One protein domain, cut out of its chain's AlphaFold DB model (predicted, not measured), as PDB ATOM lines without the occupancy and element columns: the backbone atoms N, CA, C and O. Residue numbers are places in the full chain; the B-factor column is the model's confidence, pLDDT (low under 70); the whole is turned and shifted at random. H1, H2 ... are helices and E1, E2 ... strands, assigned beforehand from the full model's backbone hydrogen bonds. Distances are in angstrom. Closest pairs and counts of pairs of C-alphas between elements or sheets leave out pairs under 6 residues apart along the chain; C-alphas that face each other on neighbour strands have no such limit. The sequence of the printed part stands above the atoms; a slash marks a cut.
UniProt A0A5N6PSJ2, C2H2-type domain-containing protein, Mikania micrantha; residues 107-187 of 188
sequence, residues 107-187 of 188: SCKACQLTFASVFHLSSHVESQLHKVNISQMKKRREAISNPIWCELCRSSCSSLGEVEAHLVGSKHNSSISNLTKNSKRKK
ATOM      1  N   SER A 107     -47.736 -21.069 -18.719       91.88
ATOM      2  CA  SER A 107     -47.992 -19.631 -18.639       91.88
ATOM      3  C   SER A 107     -47.890 -19.112 -17.207       91.88
ATOM      4  O   SER A 107     -48.307 -19.768 -16.253       91.88
ATOM      5  N   CYS A 108     -47.303 -17.928 -17.054       91.94
ATOM      6  CA  CYS A 108     -47.267 -17.181 -15.806       91.94
ATOM      7  C   CYS A 108     -48.415 -16.169 -15.828       91.94
ATOM      8  O   CYS A 108     -48.348 -15.187 -16.568       91.94
ATOM      9  N   LYS A 109     -49.472 -16.385 -15.042       89.88
ATOM     10  CA  LYS A 109     -50.658 -15.513 -15.016       89.88
ATOM     11  C   LYS A 109     -50.358 -14.129 -14.433       89.88
ATOM     12  O   LYS A 109     -50.892 -13.151 -14.938       89.88
ATOM     13  N   ALA A 110     -49.454 -14.032 -13.456       88.31
ATOM     14  CA  ALA A 110     -49.061 -12.749 -12.866       88.31
ATOM     15  C   ALA A 110     -48.293 -11.838 -13.846       88.31
ATOM     16  O   ALA A 110     -48.473 -10.624 -13.836       88.31
ATOM     17  N   CYS A 111     -47.438 -12.411 -14.702       89.81
ATOM     18  CA  CYS A 111     -46.660 -11.659 -15.696       89.81
ATOM     19  C   CYS A 111     -47.252 -11.711 -17.115       89.81
ATOM     20  O   CYS A 111     -46.730 -11.049 -18.004       89.81
ATOM     21  N   GLN A 112     -48.309 -12.499 -17.332       89.62
ATOM     22  CA  GLN A 112     -48.948 -12.759 -18.631       89.62
ATOM     23  C   GLN A 112     -47.977 -13.263 -19.722       89.62
ATOM     24  O   GLN A 112     -48.171 -13.021 -20.910       89.62
ATOM     25  N   LEU A 113     -46.937 -14.000 -19.316       90.38
ATOM     26  CA  LEU A 113     -45.931 -14.582 -20.213       90.38
ATOM     27  C   LEU A 113     -46.188 -16.071 -20.455       90.38
ATOM     28  O   LEU A 113     -46.682 -16.775 -19.570       90.38
ATOM     29  N   THR A 114     -45.806 -16.562 -21.634       90.56
ATOM     30  CA  THR A 114     -45.859 -17.981 -22.008       90.56
ATOM     31  C   THR A 114     -44.458 -18.519 -22.298       90.56
ATOM     32  O   THR A 114     -43.584 -17.803 -22.785       90.56
ATOM     33  N   PHE A 115     -44.234 -19.791 -21.976       89.94
ATOM     34  CA  PHE A 115     -42.938 -20.460 -22.047       89.94
ATOM     35  C   PHE A 115     -43.097 -21.837 -22.694       89.94
ATOM     36  O   PHE A 115     -43.982 -22.609 -22.321       89.94
ATOM     37  N   ALA A 116     -42.216 -22.160 -23.643       84.94
ATOM     38  CA  ALA A 116     -42.177 -23.468 -24.307       84.94
ATOM     39  C   ALA A 116     -41.431 -24.551 -23.496       84.94
ATOM     40  O   ALA A 116     -41.473 -25.725 -23.849       84.94
ATOM     41  N   SER A 117     -40.727 -24.158 -22.427       84.38
ATOM     42  CA  SER A 117     -39.929 -25.050 -21.584       84.38
ATOM     43  C   SER A 117     -39.981 -24.626 -20.119       84.38
ATOM     44  O   SER A 117     -40.015 -23.435 -19.799       84.38
ATOM     45  N   VAL A 118     -39.918 -25.626 -19.241       87.06
ATOM     46  CA  VAL A 118     -39.832 -25.493 -17.780       87.06
ATOM     47  C   VAL A 118     -38.600 -24.682 -17.371       87.06
ATOM     48  O   VAL A 118     -38.685 -23.890 -16.445       87.06
ATOM     49  N   PHE A 119     -37.488 -24.802 -18.103       89.44
ATOM     50  CA  PHE A 119     -36.246 -24.074 -17.818       89.44
ATOM     51  C   PHE A 119     -36.390 -22.548 -17.962       89.44
ATOM     52  O   PHE A 119     -35.883 -21.777 -17.152       89.44
ATOM     53  N   HIS A 120     -37.121 -22.085 -18.982       90.50
ATOM     54  CA  HIS A 120     -37.390 -20.652 -19.131       90.50
ATOM     55  C   HIS A 120     -38.416 -20.158 -18.104       90.50
ATOM     56  O   HIS A 120     -38.326 -19.020 -17.651       90.50
ATOM     57  N   LEU A 121     -39.358 -21.019 -17.704       91.31
ATOM     58  CA  LEU A 121     -40.300 -20.732 -16.627       91.31
ATOM     59  C   LEU A 121     -39.597 -20.619 -15.262       91.31
ATOM     60  O   LEU A 121     -39.876 -19.665 -14.543       91.31
ATOM     61  N   SER A 122     -38.699 -21.544 -14.902       91.62
ATOM     62  CA  SER A 122     -37.974 -21.510 -13.621       91.62
ATOM     63  C   SER A 122     -37.123 -20.249 -13.513       91.62
ATOM     64  O   SER A 122     -37.325 -19.449 -12.601       91.62
ATOM     65  N   SER A 123     -36.295 -19.987 -14.530       93.00
ATOM     66  CA  SER A 123     -35.493 -18.765 -14.638       93.00
ATOM     67  C   SER A 123     -36.350 -17.489 -14.564       93.00
ATOM     68  O   SER A 123     -35.977 -16.515 -13.905       93.00
ATOM     69  N   HIS A 124     -37.546 -17.489 -15.170       93.81
ATOM     70  CA  HIS A 124     -38.496 -16.385 -15.040       93.81
ATOM     71  C   HIS A 124     -39.022 -16.214 -13.606       93.81
ATOM     72  O   HIS A 124     -39.004 -15.094 -13.093       93.81
ATOM     73  N   VAL A 125     -39.488 -17.284 -12.957       91.12
ATOM     74  CA  VAL A 125     -40.064 -17.246 -11.597       91.12
ATOM     75  C   VAL A 125     -39.017 -16.824 -10.559       91.12
ATOM     76  O   VAL A 125     -39.315 -16.077  -9.625       91.12
ATOM     77  N   GLU A 126     -37.763 -17.223 -10.753       92.06
ATOM     78  CA  GLU A 126     -36.633 -16.834  -9.906       92.06
ATOM     79  C   GLU A 126     -36.192 -15.374 -10.103       92.06
ATOM     80  O   GLU A 126     -35.541 -14.801  -9.219       92.06
ATOM     81  N   SER A 127     -36.564 -14.742 -11.222       93.19
ATOM     82  CA  SER A 127     -36.149 -13.379 -11.558       93.19
ATOM     83  C   SER A 127     -36.643 -12.326 -10.556       93.19
ATOM     84  O   SER A 127     -37.731 -12.412  -9.977       93.19
ATOM     85  N   GLN A 128     -35.854 -11.261 -10.386       93.44
ATOM     86  CA  GLN A 128     -36.229 -10.134  -9.523       93.44
ATOM     87  C   GLN A 128     -37.504  -9.430 -10.018       93.44
ATOM     88  O   GLN A 128     -38.334  -9.025  -9.207       93.44
ATOM     89  N   LEU A 129     -37.701  -9.342 -11.341       91.56
ATOM     90  CA  LEU A 129     -38.888  -8.729 -11.945       91.56
ATOM     91  C   LEU A 129     -40.170  -9.488 -11.578       91.56
ATOM     92  O   LEU A 129     -41.155  -8.865 -11.185       91.56
ATOM     93  N   HIS A 130     -40.144 -10.824 -11.636       91.56
ATOM     94  CA  HIS A 130     -41.269 -11.655 -11.203       91.56
ATOM     95  C   HIS A 130     -41.577 -11.437  -9.714       91.56
ATOM     96  O   HIS A 130     -42.718 -11.151  -9.353       91.56
ATOM     97  N   LYS A 131     -40.550 -11.475  -8.854       91.19
ATOM     98  CA  LYS A 131     -40.678 -11.262  -7.400       91.19
ATOM     99  C   LYS A 131     -41.280  -9.894  -7.048       91.19
ATOM    100  O   LYS A 131     -42.174  -9.819  -6.203       91.19
ATOM    101  N   VAL A 132     -40.845  -8.820  -7.714       90.69
ATOM    102  CA  VAL A 132     -41.405  -7.468  -7.532       90.69
ATOM    103  C   VAL A 132     -42.864  -7.405  -7.991       90.69
ATOM    104  O   VAL A 132     -43.698  -6.863  -7.265       90.69
ATOM    105  N   ASN A 133     -43.195  -7.999  -9.141       89.88
ATOM    106  CA  ASN A 133     -44.558  -8.013  -9.673       89.88
ATOM    107  C   ASN A 133     -45.534  -8.773  -8.749       89.88
ATOM    108  O   ASN A 133     -46.558  -8.225  -8.350       89.88
ATOM    109  N   ILE A 134     -45.173  -9.985  -8.308       88.62
ATOM    110  CA  ILE A 134     -45.955 -10.773  -7.335       88.62
ATOM    111  C   ILE A 134     -46.158  -9.995  -6.024       88.62
ATOM    112  O   ILE A 134     -47.267  -9.945  -5.489       88.62
ATOM    113  N   SER A 135     -45.109  -9.337  -5.517       88.38
ATOM    114  CA  SER A 135     -45.188  -8.496  -4.314       88.38
ATOM    115  C   SER A 135     -46.136  -7.302  -4.498       88.38
ATOM    116  O   SER A 135     -46.923  -6.986  -3.603       88.38
ATOM    117  N   GLN A 136     -46.124  -6.660  -5.672       88.00
ATOM    118  CA  GLN A 136     -47.028  -5.557  -5.997       88.00
ATOM    119  C   GLN A 136     -48.493  -6.016  -6.097       88.00
ATOM    120  O   GLN A 136     -49.360  -5.367  -5.512       88.00
ATOM    121  N   MET A 137     -48.771  -7.145  -6.754       84.50
ATOM    122  CA  MET A 137     -50.131  -7.698  -6.855       84.50
ATOM    123  C   MET A 137     -50.683  -8.109  -5.484       84.50
ATOM    124  O   MET A 137     -51.804  -7.738  -5.126       84.50
ATOM    125  N   LYS A 138     -49.851  -8.723  -4.629       84.38
ATOM    126  CA  LYS A 138     -50.213  -9.027  -3.235       84.38
ATOM    127  C   LYS A 138     -50.599  -7.771  -2.441       84.38
ATOM    128  O   LYS A 138     -51.558  -7.813  -1.673       84.38
ATOM    129  N   LYS A 139     -49.913  -6.636  -2.649       84.00
ATOM    130  CA  LYS A 139     -50.274  -5.341  -2.029       84.00
ATOM    131  C   LYS A 139     -51.599  -4.771  -2.550       84.00
ATOM    132  O   LYS A 139     -52.317  -4.141  -1.782       84.00
ATOM    133  N   ARG A 140     -51.947  -5.013  -3.818       83.56
ATOM    134  CA  ARG A 140     -53.221  -4.588  -4.435       83.56
ATOM    135  C   ARG A 140     -54.429  -5.454  -4.050       83.56
ATOM    136  O   ARG A 140     -55.532  -5.169  -4.494       83.56
ATOM    137  N   ARG A 141     -54.236  -6.487  -3.216       74.00
ATOM    138  CA  ARG A 141     -55.220  -7.550  -2.921       74.00
ATOM    139  C   ARG A 141     -55.649  -8.359  -4.158       74.00
ATOM    140  O   ARG A 141     -56.660  -9.054  -4.117       74.00
ATOM    141  N   GLU A 142     -54.851  -8.339  -5.225       72.94
ATOM    142  CA  GLU A 142     -55.014  -9.232  -6.375       72.94
ATOM    143  C   GLU A 142     -54.505 -10.625  -5.969       72.94
ATOM    144  O   GLU A 142     -53.311 -10.925  -6.019       72.94
ATOM    145  N   ALA A 143     -55.420 -11.464  -5.477       64.81
ATOM    146  CA  ALA A 143     -55.127 -12.764  -4.875       64.81
ATOM    147  C   ALA A 143     -54.800 -13.855  -5.916       64.81
ATOM    148  O   ALA A 143     -55.499 -14.861  -6.036       64.81
ATOM    149  N   ILE A 144     -53.706 -13.683  -6.661       71.56
ATOM    150  CA  ILE A 144     -53.138 -14.742  -7.504       71.56
ATOM    151  C   ILE A 144     -52.366 -15.711  -6.596       71.56
ATOM    152  O   ILE A 144     -51.172 -15.533  -6.368       71.56
ATOM    153  N   SER A 145     -53.040 -16.733  -6.055       72.06
ATOM    154  CA  SER A 145     -52.368 -17.752  -5.230       72.06
ATOM    155  C   SER A 145     -51.426 -18.634  -6.054       72.06
ATOM    156  O   SER A 145     -50.354 -19.001  -5.581       72.06
ATOM    157  N   ASN A 146     -51.815 -18.944  -7.297       79.44
ATOM    158  CA  ASN A 146     -51.133 -19.915  -8.148       79.44
ATOM    159  C   ASN A 146     -50.724 -19.234  -9.468       79.44
ATOM    160  O   ASN A 146     -51.504 -19.235 -10.426       79.44
ATOM    161  N   PRO A 147     -49.540 -18.594  -9.536       85.81
ATOM    162  CA  PRO A 147     -49.147 -17.798 -10.695       85.81
ATOM    163  C   PRO A 147     -48.756 -18.646 -11.909       85.81
ATOM    164  O   PRO A 147     -48.733 -18.110 -13.014       85.81
ATOM    165  N   ILE A 148     -48.452 -19.935 -11.739       92.62
ATOM    166  CA  ILE A 148     -48.019 -20.829 -12.818       92.62
ATOM    167  C   ILE A 148     -49.207 -21.650 -13.322       92.62
ATOM    168  O   ILE A 148     -50.044 -22.102 -12.544       92.62
ATOM    169  N   TRP A 149     -49.274 -21.886 -14.630       92.44
ATOM    170  CA  TRP A 149     -50.336 -22.649 -15.275       92.44
ATOM    171  C   TRP A 149     -49.789 -23.572 -16.369       92.44
ATOM    172  O   TRP A 149     -48.990 -23.148 -17.204       92.44
ATOM    173  N   CYS A 150     -50.234 -24.831 -16.391       91.44
ATOM    174  CA  CYS A 150     -49.912 -25.790 -17.450       91.44
ATOM    175  C   CYS A 150     -51.040 -25.843 -18.491       91.44
ATOM    176  O   CYS A 150     -52.152 -26.279 -18.176       91.44
ATOM    177  N   GLU A 151     -50.756 -25.482 -19.746       89.38
ATOM    178  CA  GLU A 151     -51.778 -25.447 -20.805       89.38
ATOM    179  C   GLU A 151     -52.227 -26.850 -21.258       89.38
ATOM    180  O   GLU A 151     -53.358 -27.015 -21.715       89.38
ATOM    181  N   LEU A 152     -51.385 -27.882 -21.090       87.94
ATOM    182  CA  LEU A 152     -51.757 -29.270 -21.402       87.94
ATOM    183  C   LEU A 152     -52.735 -29.864 -20.388       87.94
ATOM    184  O   LEU A 152     -53.713 -30.501 -20.770       87.94
ATOM    185  N   CYS A 153     -52.465 -29.674 -19.095       88.69
ATOM    186  CA  CYS A 153     -53.268 -30.263 -18.022       88.69
ATOM    187  C   CYS A 153     -54.396 -29.357 -17.518       88.69
ATOM    188  O   CYS A 153     -55.215 -29.819 -16.716       88.69
ATOM    189  N   ARG A 154     -54.417 -28.091 -17.967       89.00
ATOM    190  CA  ARG A 154     -55.326 -27.022 -17.525       89.00
ATOM    191  C   ARG A 154     -55.401 -26.934 -16.000       89.00
ATOM    192  O   ARG A 154     -56.474 -26.988 -15.404       89.00
ATOM    193  N   SER A 155     -54.230 -26.872 -15.376       89.31
ATOM    194  CA  SER A 155     -54.067 -26.831 -13.923       89.31
ATOM    195  C   SER A 155     -53.066 -25.759 -13.528       89.31
ATOM    196  O   SER A 155     -52.012 -25.626 -14.157       89.31
ATOM    197  N   SER A 156     -53.388 -25.025 -12.465       90.75
ATOM    198  CA  SER A 156     -52.476 -24.079 -11.838       90.75
ATOM    199  C   SER A 156     -51.511 -24.801 -10.890       90.75
ATOM    200  O   SER A 156     -51.850 -25.836 -10.322       90.75
ATOM    201  N   CYS A 157     -50.300 -24.270 -10.757       89.88
ATOM    202  CA  CYS A 157     -49.278 -24.694  -9.800       89.88
ATOM    203  C   CYS A 157     -48.855 -23.461  -8.987       89.88
ATOM    204  O   CYS A 157     -48.783 -22.349  -9.527       89.88
ATOM    205  N   SER A 158     -48.609 -23.642  -7.696       86.81
ATOM    206  CA  SER A 158     -48.325 -22.551  -6.753       86.81
ATOM    207  C   SER A 158     -46.824 -22.264  -6.650       86.81
ATOM    208  O   SER A 158     -46.419 -21.115  -6.480       86.81
ATOM    209  N   SER A 159     -45.998 -23.295  -6.825       87.50
ATOM    210  CA  SER A 159     -44.536 -23.252  -6.734       87.50
ATOM    211  C   SER A 159     -43.858 -24.024  -7.872       87.50
ATOM    212  O   SER A 159     -44.499 -24.788  -8.593       87.50
ATOM    213  N   LEU A 160     -42.540 -23.847  -8.034       88.88
ATOM    214  CA  LEU A 160     -41.767 -24.599  -9.028       88.88
ATOM    215  C   LEU A 160     -41.672 -26.098  -8.684       88.88
ATOM    216  O   LEU A 160     -41.813 -26.928  -9.575       88.88
ATOM    217  N   GLY A 161     -41.545 -26.455  -7.400       90.19
ATOM    218  CA  GLY A 161     -41.537 -27.859  -6.963       90.19
ATOM    219  C   GLY A 161     -42.852 -28.591  -7.272       90.19
ATOM    220  O   GLY A 161     -42.840 -29.756  -7.662       90.19
ATOM    221  N   GLU A 162     -43.994 -27.895  -7.204       90.94
ATOM    222  CA  GLU A 162     -45.270 -28.436  -7.695       90.94
ATOM    223  C   GLU A 162     -45.264 -28.670  -9.211       90.94
ATOM    224  O   GLU A 162     -45.863 -29.641  -9.663       90.94
ATOM    225  N   VAL A 163     -44.589 -27.826 -10.003       90.81
ATOM    226  CA  VAL A 163     -44.447 -28.025 -11.460       90.81
ATOM    227  C   VAL A 163     -43.596 -29.258 -11.761       90.81
ATOM    228  O   VAL A 163     -43.957 -30.049 -12.631       90.81
ATOM    229  N   GLU A 164     -42.499 -29.459 -11.034       90.75
ATOM    230  CA  GLU A 164     -41.638 -30.640 -11.173       90.75
ATOM    231  C   GLU A 164     -42.392 -31.928 -10.821       90.75
ATOM    232  O   GLU A 164     -42.451 -32.856 -11.633       90.75
ATOM    233  N   ALA A 165     -43.076 -31.957  -9.674       91.50
ATOM    234  CA  ALA A 165     -43.936 -33.075  -9.289       91.50
ATOM    235  C   ALA A 165     -45.086 -33.303 -10.292       91.50
ATOM    236  O   ALA A 165     -45.414 -34.443 -10.633       91.50
ATOM    237  N   HIS A 166     -45.677 -32.226 -10.818       91.75
ATOM    238  CA  HIS A 166     -46.731 -32.275 -11.830       91.75
ATOM    239  C   HIS A 166     -46.267 -32.942 -13.133       91.75
ATOM    240  O   HIS A 166     -47.014 -33.744 -13.695       91.75
ATOM    241  N   LEU A 167     -45.054 -32.635 -13.604       88.50
ATOM    242  CA  LEU A 167     -44.471 -33.189 -14.833       88.50
ATOM    243  C   LEU A 167     -44.253 -34.703 -14.750       88.50
ATOM    244  O   LEU A 167     -44.543 -35.420 -15.708       88.50
ATOM    245  N   VAL A 168     -43.777 -35.193 -13.603       89.75
ATOM    246  CA  VAL A 168     -43.590 -36.633 -13.345       89.75
ATOM    247  C   VAL A 168     -44.940 -37.336 -13.099       89.75
ATOM    248  O   VAL A 168     -45.077 -38.542 -13.315       89.75
ATOM    249  N   GLY A 169     -45.974 -36.583 -12.713       90.44
ATOM    250  CA  GLY A 169     -47.309 -37.079 -12.394       90.44
ATOM    251  C   GLY A 169     -48.034 -37.826 -13.526       90.44
ATOM    252  O   GLY A 169     -47.983 -37.479 -14.711       90.44
ATOM    253  N   SER A 170     -48.817 -38.837 -13.136       90.44
ATOM    254  CA  SER A 170     -49.581 -39.712 -14.043       90.44
ATOM    255  C   SER A 170     -50.546 -38.958 -14.970       90.44
ATOM    256  O   SER A 170     -50.684 -39.323 -16.141       90.44
ATOM    257  N   LYS A 171     -51.182 -37.881 -14.481       89.81
ATOM    258  CA  LYS A 171     -52.094 -37.020 -15.259       89.81
ATOM    259  C   LYS A 171     -51.380 -36.331 -16.430       89.81
ATOM    260  O   LYS A 171     -51.917 -36.297 -17.541       89.81
ATOM    261  N   HIS A 172     -50.170 -35.820 -16.201       90.25
ATOM    262  CA  HIS A 172     -49.388 -35.128 -17.225       90.25
ATOM    263  C   HIS A 172     -48.898 -36.113 -18.291       90.25
ATOM    264  O   HIS A 172     -49.181 -35.942 -19.480       90.25
ATOM    265  N   ASN A 173     -48.295 -37.220 -17.855       89.62
ATOM    266  CA  ASN A 173     -47.822 -38.287 -18.738       89.62
ATOM    267  C   ASN A 173     -48.949 -38.913 -19.580       89.62
ATOM    268  O   ASN A 173     -48.793 -39.123 -20.786       89.62
ATOM    269  N   SER A 174     -50.127 -39.123 -18.987       89.56
ATOM    270  CA  SER A 174     -51.315 -39.602 -19.705       89.56
ATOM    271  C   SER A 174     -51.757 -38.629 -20.802       89.56
ATOM    272  O   SER A 174     -52.028 -39.057 -21.928       89.56
ATOM    273  N   SER A 175     -51.751 -37.324 -20.510       87.75
ATOM    274  CA  SER A 175     -52.085 -36.258 -21.465       87.75
ATOM    275  C   SER A 175     -51.117 -36.238 -22.655       87.75
ATOM    276  O   SER A 175     -51.565 -36.277 -23.803       87.75
ATOM    277  N   ILE A 176     -49.800 -36.305 -22.410       87.06
ATOM    278  CA  ILE A 176     -48.776 -36.449 -23.466       87.06
ATOM    279  C   ILE A 176     -49.028 -37.711 -24.312       87.06
ATOM    280  O   ILE A 176     -48.991 -37.659 -25.548       87.06
ATOM    281  N   SER A 177     -49.330 -38.848 -23.674       86.44
ATOM    282  CA  SER A 177     -49.597 -40.107 -24.384       86.44
ATOM    283  C   SER A 177     -50.802 -40.000 -25.331       86.44
ATOM    284  O   SER A 177     -50.799 -40.580 -26.414       86.44
ATOM    285  N   ASN A 178     -51.825 -39.224 -24.963       85.44
ATOM    286  CA  ASN A 178     -53.021 -39.039 -25.782       85.44
ATOM    287  C   ASN A 178     -52.756 -38.103 -26.972       85.44
ATOM    288  O   ASN A 178     -53.178 -38.404 -28.092       85.44
ATOM    289  N   LEU A 179     -51.984 -37.027 -26.779       82.50
ATOM    290  CA  LEU A 179     -51.552 -36.148 -27.875       82.50
ATOM    291  C   LEU A 179     -50.729 -36.912 -28.931       82.50
ATOM    292  O   LEU A 179     -50.979 -36.780 -30.130       82.50
ATOM    293  N   THR A 180     -49.788 -37.756 -28.495       79.50
ATOM    294  CA  THR A 180     -48.921 -38.550 -29.390       79.50
ATOM    295  C   THR A 180     -49.640 -39.704 -30.101       79.50
ATOM    296  O   THR A 180     -49.219 -40.110 -31.186       79.50
ATOM    297  N   LYS A 181     -50.744 -40.221 -29.544       76.56
ATOM    298  CA  LYS A 181     -51.633 -41.184 -30.224       76.56
ATOM    299  C   LYS A 181     -52.510 -40.502 -31.280       76.56
ATOM    300  O   LYS A 181     -52.681 -41.037 -32.375       76.56
ATOM    301  N   ASN A 182     -53.039 -39.316 -30.981       65.88
ATOM    302  CA  ASN A 182     -53.986 -38.621 -31.859       65.88
ATOM    303  C   ASN A 182     -53.330 -38.024 -33.114       65.88
ATOM    304  O   ASN A 182     -53.950 -38.023 -34.178       65.88
ATOM    305  N   SER A 183     -52.065 -37.599 -33.041       62.91
ATOM    306  CA  SER A 183     -51.315 -37.118 -34.215       62.91
ATOM    307  C   SER A 183     -51.154 -38.179 -35.313       62.91
ATOM    308  O   SER A 183     -51.137 -37.832 -36.492       62.91
ATOM    309  N   LYS A 184     -51.115 -39.472 -34.954       57.34
ATOM    310  CA  LYS A 184     -51.021 -40.592 -35.909       57.34
ATOM    311  C   LYS A 184     -52.327 -40.859 -36.665       57.34
ATOM    312  O   LYS A 184     -52.280 -41.349 -37.788       57.34
ATOM    313  N   ARG A 185     -53.487 -40.533 -36.080       56.03
ATOM    314  CA  ARG A 185     -54.798 -40.704 -36.738       56.03
ATOM    315  C   ARG A 185     -55.085 -39.643 -37.797       56.03
ATOM    316  O   ARG A 185     -55.822 -39.925 -38.725       56.03
ATOM    317  N   LYS A 186     -54.491 -38.451 -37.685       54.78
ATOM    318  CA  LYS A 186     -54.742 -37.309 -38.584       54.78
ATOM    319  C   LYS A 186     -53.830 -37.274 -39.826       54.78
ATOM    320  O   LYS A 186     -53.723 -36.240 -40.477       54.78
ATOM    321  N   LYS A 187     -53.136 -38.387 -40.104       52.00
ATOM    322  CA  LYS A 187     -52.251 -38.615 -41.264       52.00
ATOM    323  C   LYS A 187     -52.589 -39.938 -41.991       52.00
ATOM    324  O   LYS A 187     -51.743 -40.506 -42.671       52.00
TER     325      LYS A 187
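This is residues 107 to 187 of the 188 residues of the protein "C2H2-type domain-containing protein" of Mikania micrantha (UniProt A0A5N6PSJ2). A small two-stranded hairpin, E2 and E3, sits in the middle of a long, loosely joined rod, with one pair of helices leading off towards each end. H1 and H2 turn a corner towards one end, while H3, close to the hairpin and to H1, turns a corner into H4, whose last residues 180 to 185 stick out with the tail 186 to 187 at the other end. The printed part has 81 residues with four named helices and three named strands, in the order E1, H1, H2, E2, E3, H3, H4; the sheet, E2 - E3, is antiparallel, and the class is mostly helix. The whole is loose, with a radius of gyration of the C-alphas of 14.9 A and spans of 50 by 21 by 19 A.

Begin at the sheet, where E2, residues 148 to 150, and E3, residues 155 to 157, form a hairpin, antiparallel at 145 degrees. Look there for N 157 and O 148, 2.8 A apart, and N 150 and O 155, 3.0 A apart, both within hydrogen-bond range. E1, residues 113 to 115, pairs with no named strand but is near E2, with 5 pairs of C-alphas within 10 A. H3, residues 160 to 168, is near E2, with 7 pairs of C-alphas within 10 A; its C-alpha closest to E3 is that of Val 163, 6.1 A from that of Cys 157. H1, residues 118 to 126, is close to H3 but not clearly touching: the closest C-alphas, of Ser 122 and Leu 160, are 6.7 A apart, at a shallow tilt of 15 degrees, opposite ways. H2, residues 128 to 139, is close to H1 but not clearly touching, at a steep tilt of 62 degrees; their closest C-alphas, of His 124 and His 130, are 6.7 A apart. H4, residues 170 to 185, is close to H3 but not clearly touching, at a steep tilt of 52 degrees; the closest C-alphas, of His 166 and His 172, are 6.7 A apart. H4 and E2 are apart. Every O i to N i+4 pair is within hydrogen-bond range in H1, H2 and H3; in H4 it is 10 of 12.

Find C-alpha 113 at (-45.931, -14.582, -20.213), where E1 begins; it runs 6.8 A. H1 measures 12.1 A, H2 16.6 A, E2 7.0 A, E3 6.7 A and H3 12.9 A. From C-alpha 170 at (-49.581, -39.712, -14.043), H4 runs 23.3 A to C-alpha 185 at (-54.798, -40.704, -36.738).

The C-alphas of Lys 139 and Lys 187, the two farthest apart, are 51.5 A apart. The printed part has no cut and no long link. Residues 180 to 187, of which 180 to 185 belong to H4, stand free. The mean pLDDT of the printed part is 85.5; look for values under 70 at residue 143 and residues 182 to 187.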